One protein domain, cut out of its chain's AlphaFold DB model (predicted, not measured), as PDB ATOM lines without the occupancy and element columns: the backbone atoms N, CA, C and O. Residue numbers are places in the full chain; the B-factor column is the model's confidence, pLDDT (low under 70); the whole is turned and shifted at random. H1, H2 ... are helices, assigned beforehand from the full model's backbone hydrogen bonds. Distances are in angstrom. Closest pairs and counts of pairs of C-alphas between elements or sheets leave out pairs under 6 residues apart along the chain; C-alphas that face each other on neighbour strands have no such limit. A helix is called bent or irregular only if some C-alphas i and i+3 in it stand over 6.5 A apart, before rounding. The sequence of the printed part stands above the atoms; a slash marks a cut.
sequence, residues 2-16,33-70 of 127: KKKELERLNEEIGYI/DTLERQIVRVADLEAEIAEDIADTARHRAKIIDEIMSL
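What this domain is: This is residues 2 to 16 and 33 to 70 of the 127 residues of the protein "Sigma70_r4 domain-containing protein" of Shuttleworthia satelles DSM 14600 (UniProt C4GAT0). One long helix, H2, makes the length of a rod, and a shorter helix, H1, packs along its first part, running opposite ways to it. Beyond H1 the rest of H2 sticks out as a free arm with the last residues of the printed part, residues 50 to 70. The printed part has 53 residues with two named helices, H1 then H2 along the chain, and no named strand; the class is all helix. The whole is extended, with a radius of gyration of the C-alphas of 16.9 A and spans of 56 by 17 by 11 A.

How they stand to each other: H1, residues 2 to 16, touches H2, residues 33 to 68, with 12 pairs of C-alphas within 8 A. The closest C-alphas of the two are those of Leu 6 and Val 42, 6.4 A apart. Their lines stand at a shallow tilt of 27 degrees, and they run opposite ways. H2 touches H1 with residues 35 to 49 alone. Residues 50 to 70, of which 50 to 68 belong to H2, stand free. In H1 and H2 every O i to N i+4 pair is within hydrogen-bond range.

Where its parts are: H1 begins at C-alpha 2, at (-30.602, 10.898, 23.066), and is 21.2 A long from first to last C-alpha, ending at C-alpha 16. H2 begins at C-alpha 33, at (-9.661, 18.335, 17.932), and ends at C-alpha 68, at (-61.634, 22.813, 21.103), 52.3 A away. Neither helix is bent.

The domain as a whole: The two C-alphas farthest apart are those of Asp 33 and Leu 70, at 56.1 A. Residues 17 to 32 are cut out and not printed, and the C-alphas of Ile 16 and Asp 33 are 13.2 A apart across the cut. Without the free stretch, the body has 32 residues and spans 23 by 16 by 9 A. The mean pLDDT of the printed part is 80.3, with residue 3, residues 15 to 16 and residues 33 to 34 under 70.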
ATOM      1  N   LYS A   2     -31.375   9.634  23.157       72.06
ATOM      2  CA  LYS A   2     -30.602  10.898  23.066       72.06
ATOM      3  C   LYS A   2     -30.161  11.496  24.417       72.06
ATOM      4  O   LYS A   2     -28.991  11.790  24.597       72.06
ATOM      5  N   LYS A   3     -31.062  11.569  25.408       68.50
ATOM      6  CA  LYS A   3     -30.743  12.086  26.759       68.50
ATOM      7  C   LYS A   3     -29.622  11.311  27.474       68.50
ATOM      8  O   LYS A   3     -28.777  11.910  28.118       68.50
ATOM      9  N   LYS A   4     -29.602   9.984  27.313       74.75
ATOM     10  CA  LYS A   4     -28.579   9.106  27.904       74.75
ATOM     11  C   LYS A   4     -27.209   9.314  27.247       74.75
ATOM     12  O   LYS A   4     -26.189   9.200  27.911       74.75
ATOM     13  N   GLU A   5     -27.202   9.601  25.946       76.88
ATOM     14  CA  GLU A   5     -25.975   9.912  25.212       76.88
ATOM     15  C   GLU A   5     -25.429  11.294  25.596       76.88
ATOM     16  O   GLU A   5     -24.232  11.428  25.814       76.88
ATOM     17  N   LEU A   6     -26.305  12.289  25.782       75.06
ATOM     18  CA  LEU A   6     -25.931  13.607  26.303       75.06
ATOM     19  C   LEU A   6     -25.322  13.506  27.708       75.06
ATOM     20  O   LEU A   6     -24.258  14.067  27.950       75.06
ATOM     21  N   GLU A   7     -25.956  12.754  28.616       80.44
ATOM     22  CA  GLU A   7     -25.434  12.514  29.972       80.44
ATOM     23  C   GLU A   7     -24.034  11.883  29.933       80.44
ATOM     24  O   GLU A   7     -23.125  12.364  30.604       80.44
ATOM     25  N   ARG A   8     -23.830  10.878  29.074       83.56
ATOM     26  CA  ARG A   8     -22.529  10.226  28.892       83.56
ATOM     27  C   ARG A   8     -21.451  11.185  28.371       83.56
ATOM     28  O   ARG A   8     -20.349  11.195  28.913       83.56
ATOM     29  N   LEU A   9     -21.745  11.972  27.333       77.62
ATOM     30  CA  LEU A   9     -20.787  12.938  26.777       77.62
ATOM     31  C   LEU A   9     -20.441  14.041  27.786       77.62
ATOM     32  O   LEU A   9     -19.290  14.459  27.860       77.62
ATOM     33  N   ASN A  10     -21.409  14.486  28.589       78.56
ATOM     34  CA  ASN A  10     -21.179  15.506  29.608       78.56
ATOM     35  C   ASN A  10     -20.303  14.988  30.764       78.56
ATOM     36  O   ASN A  10     -19.444  15.712  31.263       78.56
ATOM     37  N   GLU A  11     -20.473  13.723  31.163       82.00
ATOM     38  CA  GLU A  11     -19.585  13.057  32.126       82.00
ATOM     39  C   GLU A  11     -18.157  12.903  31.577       82.00
ATOM     40  O   GLU A  11     -17.189  13.157  32.294       82.00
ATOM     41  N   GLU A  12     -18.014  12.543  30.298       75.88
ATOM     42  CA  GLU A  12     -16.716  12.396  29.630       75.88
ATOM     43  C   GLU A  12     -15.973  13.739  29.512       75.88
ATOM     44  O   GLU A  12     -14.802  13.830  29.880       75.88
ATOM     45  N   ILE A  13     -16.664  14.807  29.097       72.44
ATOM     46  CA  ILE A  13     -16.103  16.167  29.027       72.44
ATOM     47  C   ILE A  13     -15.742  16.685  30.425       72.44
ATOM     48  O   ILE A  13     -14.668  17.260  30.605       72.44
ATOM     49  N   GLY A  14     -16.601  16.463  31.426       70.19
ATOM     50  CA  GLY A  14     -16.333  16.856  32.811       70.19
ATOM     51  C   GLY A  14     -15.102  16.156  33.396       70.19
ATOM     52  O   GLY A  14     -14.314  16.779  34.105       70.19
ATOM     53  N   TYR A  15     -14.897  14.883  33.046       67.62
ATOM     54  CA  TYR A  15     -13.710  14.117  33.423       67.62
ATOM     55  C   TYR A  15     -12.436  14.630  32.736       67.62
ATOM     56  O   TYR A  15     -11.416  14.805  33.400       67.62
ATOM     57  N   ILE A  16     -12.500  14.929  31.433       62.25
ATOM     58  CA  ILE A  16     -11.374  15.491  30.668       62.25
ATOM     59  C   ILE A  16     -11.009  16.885  31.200       62.25
ATOM     60  O   ILE A  16      -9.844  17.156  31.464       62.25
ATOM     61  N   ASP A  33      -8.610  18.538  18.940       58.69
ATOM     62  CA  ASP A  33      -9.661  18.335  17.932       58.69
ATOM     63  C   ASP A  33     -10.802  17.435  18.433       58.69
ATOM     64  O   ASP A  33     -11.942  17.560  17.983       58.69
ATOM     65  N   THR A  34     -10.510  16.494  19.332       66.25
ATOM     66  CA  THR A  34     -11.500  15.543  19.852       66.25
ATOM     67  C   THR A  34     -12.405  16.200  20.890       66.25
ATOM     68  O   THR A  34     -13.618  16.010  20.829       66.25
ATOM     69  N   LEU A  35     -11.846  17.019  21.790       72.69
ATOM     70  CA  LEU A  35     -12.625  17.747  22.796       72.69
ATOM     71  C   LEU A  35     -13.515  18.816  22.148       72.69
ATOM     72  O   LEU A  35     -14.702  18.899  22.461       72.69
ATOM     73  N   GLU A  36     -12.981  19.586  21.196       75.62
ATOM     74  CA  GLU A  36     -13.764  20.577  20.447       75.62
ATOM     75  C   GLU A  36     -14.936  19.923  19.697       75.62
ATOM     76  O   GLU A  36     -16.069  20.396  19.783       75.62
ATOM     77  N   ARG A  37     -14.710  18.779  19.035       78.25
ATOM     78  CA  ARG A  37     -15.785  18.013  18.376       78.25
ATOM     79  C   ARG A  37     -16.819  17.472  19.358       78.25
ATOM     80  O   ARG A  37     -18.000  17.440  19.018       78.25
ATOM     81  N   GLN A  38     -16.404  17.033  20.547       75.19
ATOM     82  CA  GLN A  38     -17.329  16.565  21.583       75.19
ATOM     83  C   GLN A  38     -18.212  17.705  22.101       75.19
ATOM     84  O   GLN A  38     -19.422  17.522  22.204       75.19
ATOM     85  N   ILE A  39     -17.644  18.890  22.342       78.50
ATOM     86  CA  ILE A  39     -18.399  20.081  22.760       78.50
ATOM     87  C   ILE A  39     -19.406  20.496  21.681       78.50
ATOM     88  O   ILE A  39     -20.578  20.712  21.989       78.50
ATOM     89  N   VAL A  40     -18.984  20.546  20.410       85.00
ATOM     90  CA  VAL A  40     -19.891  20.828  19.281       85.00
ATOM     91  C   VAL A  40     -21.014  19.792  19.220       85.00
ATOM     92  O   VAL A  40     -22.181  20.153  19.098       85.00
ATOM     93  N   ARG A  41     -20.696  18.504  19.403       83.94
ATOM     94  CA  ARG A  41     -21.704  17.440  19.398       83.94
ATOM     95  C   ARG A  41     -22.705  17.562  20.548       83.94
ATOM     96  O   ARG A  41     -23.873  17.239  20.347       83.94
ATOM     97  N   VAL A  42     -22.275  18.001  21.731       85.12
ATOM     98  CA  VAL A  42     -23.185  18.273  22.855       85.12
ATOM     99  C   VAL A  42     -24.137  19.412  22.503       85.12
ATOM    100  O   VAL A  42     -25.343  19.232  22.654       85.12
ATOM    101  N   ALA A  43     -23.628  20.521  21.962       85.44
ATOM    102  CA  ALA A  43     -24.460  21.654  21.557       85.44
ATOM    103  C   ALA A  43     -25.494  21.264  20.480       85.44
ATOM    104  O   ALA A  43     -26.669  21.616  20.592       85.44
ATOM    105  N   ASP A  44     -25.087  20.476  19.480       89.75
ATOM    106  CA  ASP A  44     -25.998  19.954  18.455       89.75
ATOM    107  C   ASP A  44     -27.082  19.052  19.070       89.75
ATOM    108  O   ASP A  44     -28.262  19.174  18.746       89.75
ATOM    109  N   LEU A  45     -26.706  18.155  19.990       88.31
ATOM    110  CA  LEU A  45     -27.652  17.263  20.667       88.31
ATOM    111  C   LEU A  45     -28.638  18.024  21.562       88.31
ATOM    112  O   LEU A  45     -29.808  17.648  21.630       88.31
ATOM    113  N   GLU A  46     -28.188  19.075  22.245       84.62
ATOM    114  CA  GLU A  46     -29.055  19.964  23.019       84.62
ATOM    115  C   GLU A  46     -30.070  20.672  22.119       84.62
ATOM    116  O   GLU A  46     -31.260  20.700  22.447       84.62
ATOM    117  N   ALA A  47     -29.627  21.176  20.964       91.69
ATOM    118  CA  ALA A  47     -30.495  21.808  19.976       91.69
ATOM    119  C   ALA A  47     -31.524  20.822  19.399       91.69
ATOM    120  O   ALA A  47     -32.714  21.133  19.379       91.69
ATOM    121  N   GLU A  48     -31.101  19.610  19.023       91.38
ATOM    122  CA  GLU A  48     -32.007  18.550  18.559       91.38
ATOM    123  C   GLU A  48     -33.058  18.191  19.623       91.38
ATOM    124  O   GLU A  48     -34.233  18.008  19.311       91.38
ATOM    125  N   ILE A  49     -32.663  18.078  20.897       90.44
ATOM    126  CA  ILE A  49     -33.600  17.780  21.990       90.44
ATOM    127  C   ILE A  49     -34.587  18.934  22.182       90.44
ATOM    128  O   ILE A  49     -35.775  18.695  22.412       90.44
ATOM    129  N   ALA A  50     -34.115  20.180  22.106       87.94
ATOM    130  CA  ALA A  50     -34.973  21.353  22.209       87.94
ATOM    131  C   ALA A  50     -35.992  21.412  21.058       87.94
ATOM    132  O   ALA A  50     -37.165  21.705  21.297       87.94
ATOM    133  N   GLU A  51     -35.572  21.073  19.838       93.44
ATOM    134  CA  GLU A  51     -36.451  20.957  18.674       93.44
ATOM    135  C   GLU A  51     -37.482  19.832  18.852       93.44
ATOM    136  O   GLU A  51     -38.680  20.083  18.718       93.44
ATOM    137  N   ASP A  52     -37.060  18.638  19.285       86.75
ATOM    138  CA  ASP A  52     -37.955  17.505  19.569       86.75
ATOM    139  C   ASP A  52     -39.035  17.881  20.618       86.75
ATOM    140  O   ASP A  52     -40.213  17.503  20.510       86.75
ATOM    141  N   ILE A  53     -38.658  18.658  21.644       86.06
ATOM    142  CA  ILE A  53     -39.585  19.194  22.654       86.06
ATOM    143  C   ILE A  53     -40.554  20.200  22.024       86.06
ATOM    144  O   ILE A  53     -41.763  20.120  22.273       86.06
ATOM    145  N   ALA A  54     -40.051  21.136  21.216       86.31
ATOM    146  CA  ALA A  54     -40.858  22.161  20.562       86.31
ATOM    147  C   ALA A  54     -41.877  21.553  19.587       86.31
ATOM    148  O   ALA A  54     -43.052  21.929  19.599       86.31
ATOM    149  N   ASP A  55     -41.468  20.562  18.803       87.69
ATOM    150  CA  ASP A  55     -42.338  19.836  17.883       87.69
ATOM    151  C   ASP A  55     -43.404  19.042  18.628       87.69
ATOM    152  O   ASP A  55     -44.583  19.075  18.267       87.69
ATOM    153  N   THR A  56     -43.033  18.382  19.725       78.44
ATOM    154  CA  THR A  56     -44.007  17.709  20.590       78.44
ATOM    155  C   THR A  56     -45.027  18.701  21.154       78.44
ATOM    156  O   THR A  56     -46.225  18.409  21.174       78.44
ATOM    157  N   ALA A  57     -44.588  19.885  21.586       79.25
ATOM    158  CA  ALA A  57     -45.479  20.934  22.074       79.25
ATOM    159  C   ALA A  57     -46.411  21.458  20.969       79.25
ATOM    160  O   ALA A  57     -47.610  21.610  21.209       79.25
ATOM    161  N   ARG A  58     -45.902  21.655  19.746       81.12
ATOM    162  CA  ARG A  58     -46.700  22.086  18.588       81.12
ATOM    163  C   ARG A  58     -47.764  21.055  18.215       81.12
ATOM    164  O   ARG A  58     -48.920  21.418  18.013       81.12
ATOM    165  N   HIS A  59     -47.404  19.772  18.165       80.06
ATOM    166  CA  HIS A  59     -48.362  18.699  17.894       80.06
ATOM    167  C   HIS A  59     -49.450  18.620  18.968       80.06
ATOM    168  O   HIS A  59     -50.624  18.458  18.639       80.06
ATOM    169  N   ARG A  60     -49.085  18.794  20.245       78.38
ATOM    170  CA  ARG A  60     -50.060  18.865  21.342       78.38
ATOM    171  C   ARG A  60     -51.000  20.056  21.190       78.38
ATOM    172  O   ARG A  60     -52.205  19.865  21.297       78.38
ATOM    173  N   ALA A  61     -50.468  21.248  20.914       80.31
ATOM    174  CA  ALA A  61     -51.272  22.452  20.714       80.31
ATOM    175  C   ALA A  61     -52.280  22.269  19.572       80.31
ATOM    176  O   ALA A  61     -53.463  22.522  19.755       80.31
ATOM    177  N   LYS A  62     -51.841  21.699  18.445       83.94
ATOM    178  CA  LYS A  62     -52.721  21.401  17.311       83.94
ATOM    179  C   LYS A  62     -53.877  20.468  17.689       83.94
ATOM    180  O   LYS A  62     -55.018  20.744  17.345       83.94
ATOM    181  N   ILE A  63     -53.597  19.384  18.415       79.88
ATOM    182  CA  ILE A  63     -54.642  18.454  18.876       79.88
ATOM    183  C   ILE A  63     -55.617  19.161  19.827       79.88
ATOM    184  O   ILE A  63     -56.817  18.921  19.755       79.88
ATOM    185  N   ILE A  64     -55.121  20.037  20.707       82.69
ATOM    186  CA  ILE A  64     -55.966  20.828  21.613       82.69
ATOM    187  C   ILE A  64     -56.883  21.754  20.818       82.69
ATOM    188  O   ILE A  64     -58.081  21.770  21.086       82.69
ATOM    189  N   ASP A  65     -56.348  22.468  19.831       85.31
ATOM    190  CA  ASP A  65     -57.125  23.368  18.978       85.31
ATOM    191  C   ASP A  65     -58.203  22.599  18.198       85.31
ATOM    192  O   ASP A  65     -59.364  23.010  18.163       85.31
ATOM    193  N   GLU A  66     -57.860  21.431  17.641       84.06
ATOM    194  CA  GLU A  66     -58.819  20.548  16.969       84.06
ATOM    195  C   GLU A  66     -59.901  20.048  17.941       84.06
ATOM    196  O   GLU A  66     -61.086  20.074  17.609       84.06
ATOM    197  N   ILE A  67     -59.532  19.647  19.163       84.50
ATOM    198  CA  ILE A  67     -60.497  19.236  20.193       84.50
ATOM    199  C   ILE A  67     -61.413  20.408  20.552       84.50
ATOM    200  O   ILE A  67     -62.623  20.218  20.615       84.50
ATOM    201  N   MET A  68     -60.868  21.609  20.762       82.31
ATOM    202  CA  MET A  68     -61.634  22.813  21.103       82.31
ATOM    203  C   MET A  68     -62.547  23.285  19.968       82.31
ATOM    204  O   MET A  68     -63.555  23.937  20.235       82.31
ATOM    205  N   SER A  69     -62.242  22.927  18.718       83.94
ATOM    206  CA  SER A  69     -63.095  23.218  17.562       83.94
ATOM    207  C   SER A  69     -64.386  22.386  17.518       83.94
ATOM    208  O   SER A  69     -65.294  22.688  16.737       83.94
ATOM    209  N   LEU A  70     -64.512  21.351  18.360       86.06
ATOM    210  CA  LEU A  70     -65.735  20.559  18.449       86.06
ATOM    211  C   LEU A  70     -66.892  21.400  18.997       86.06
ATOM    212  O   LEU A  70     -66.821  21.971  20.080       86.06
TER     213      LEU A  70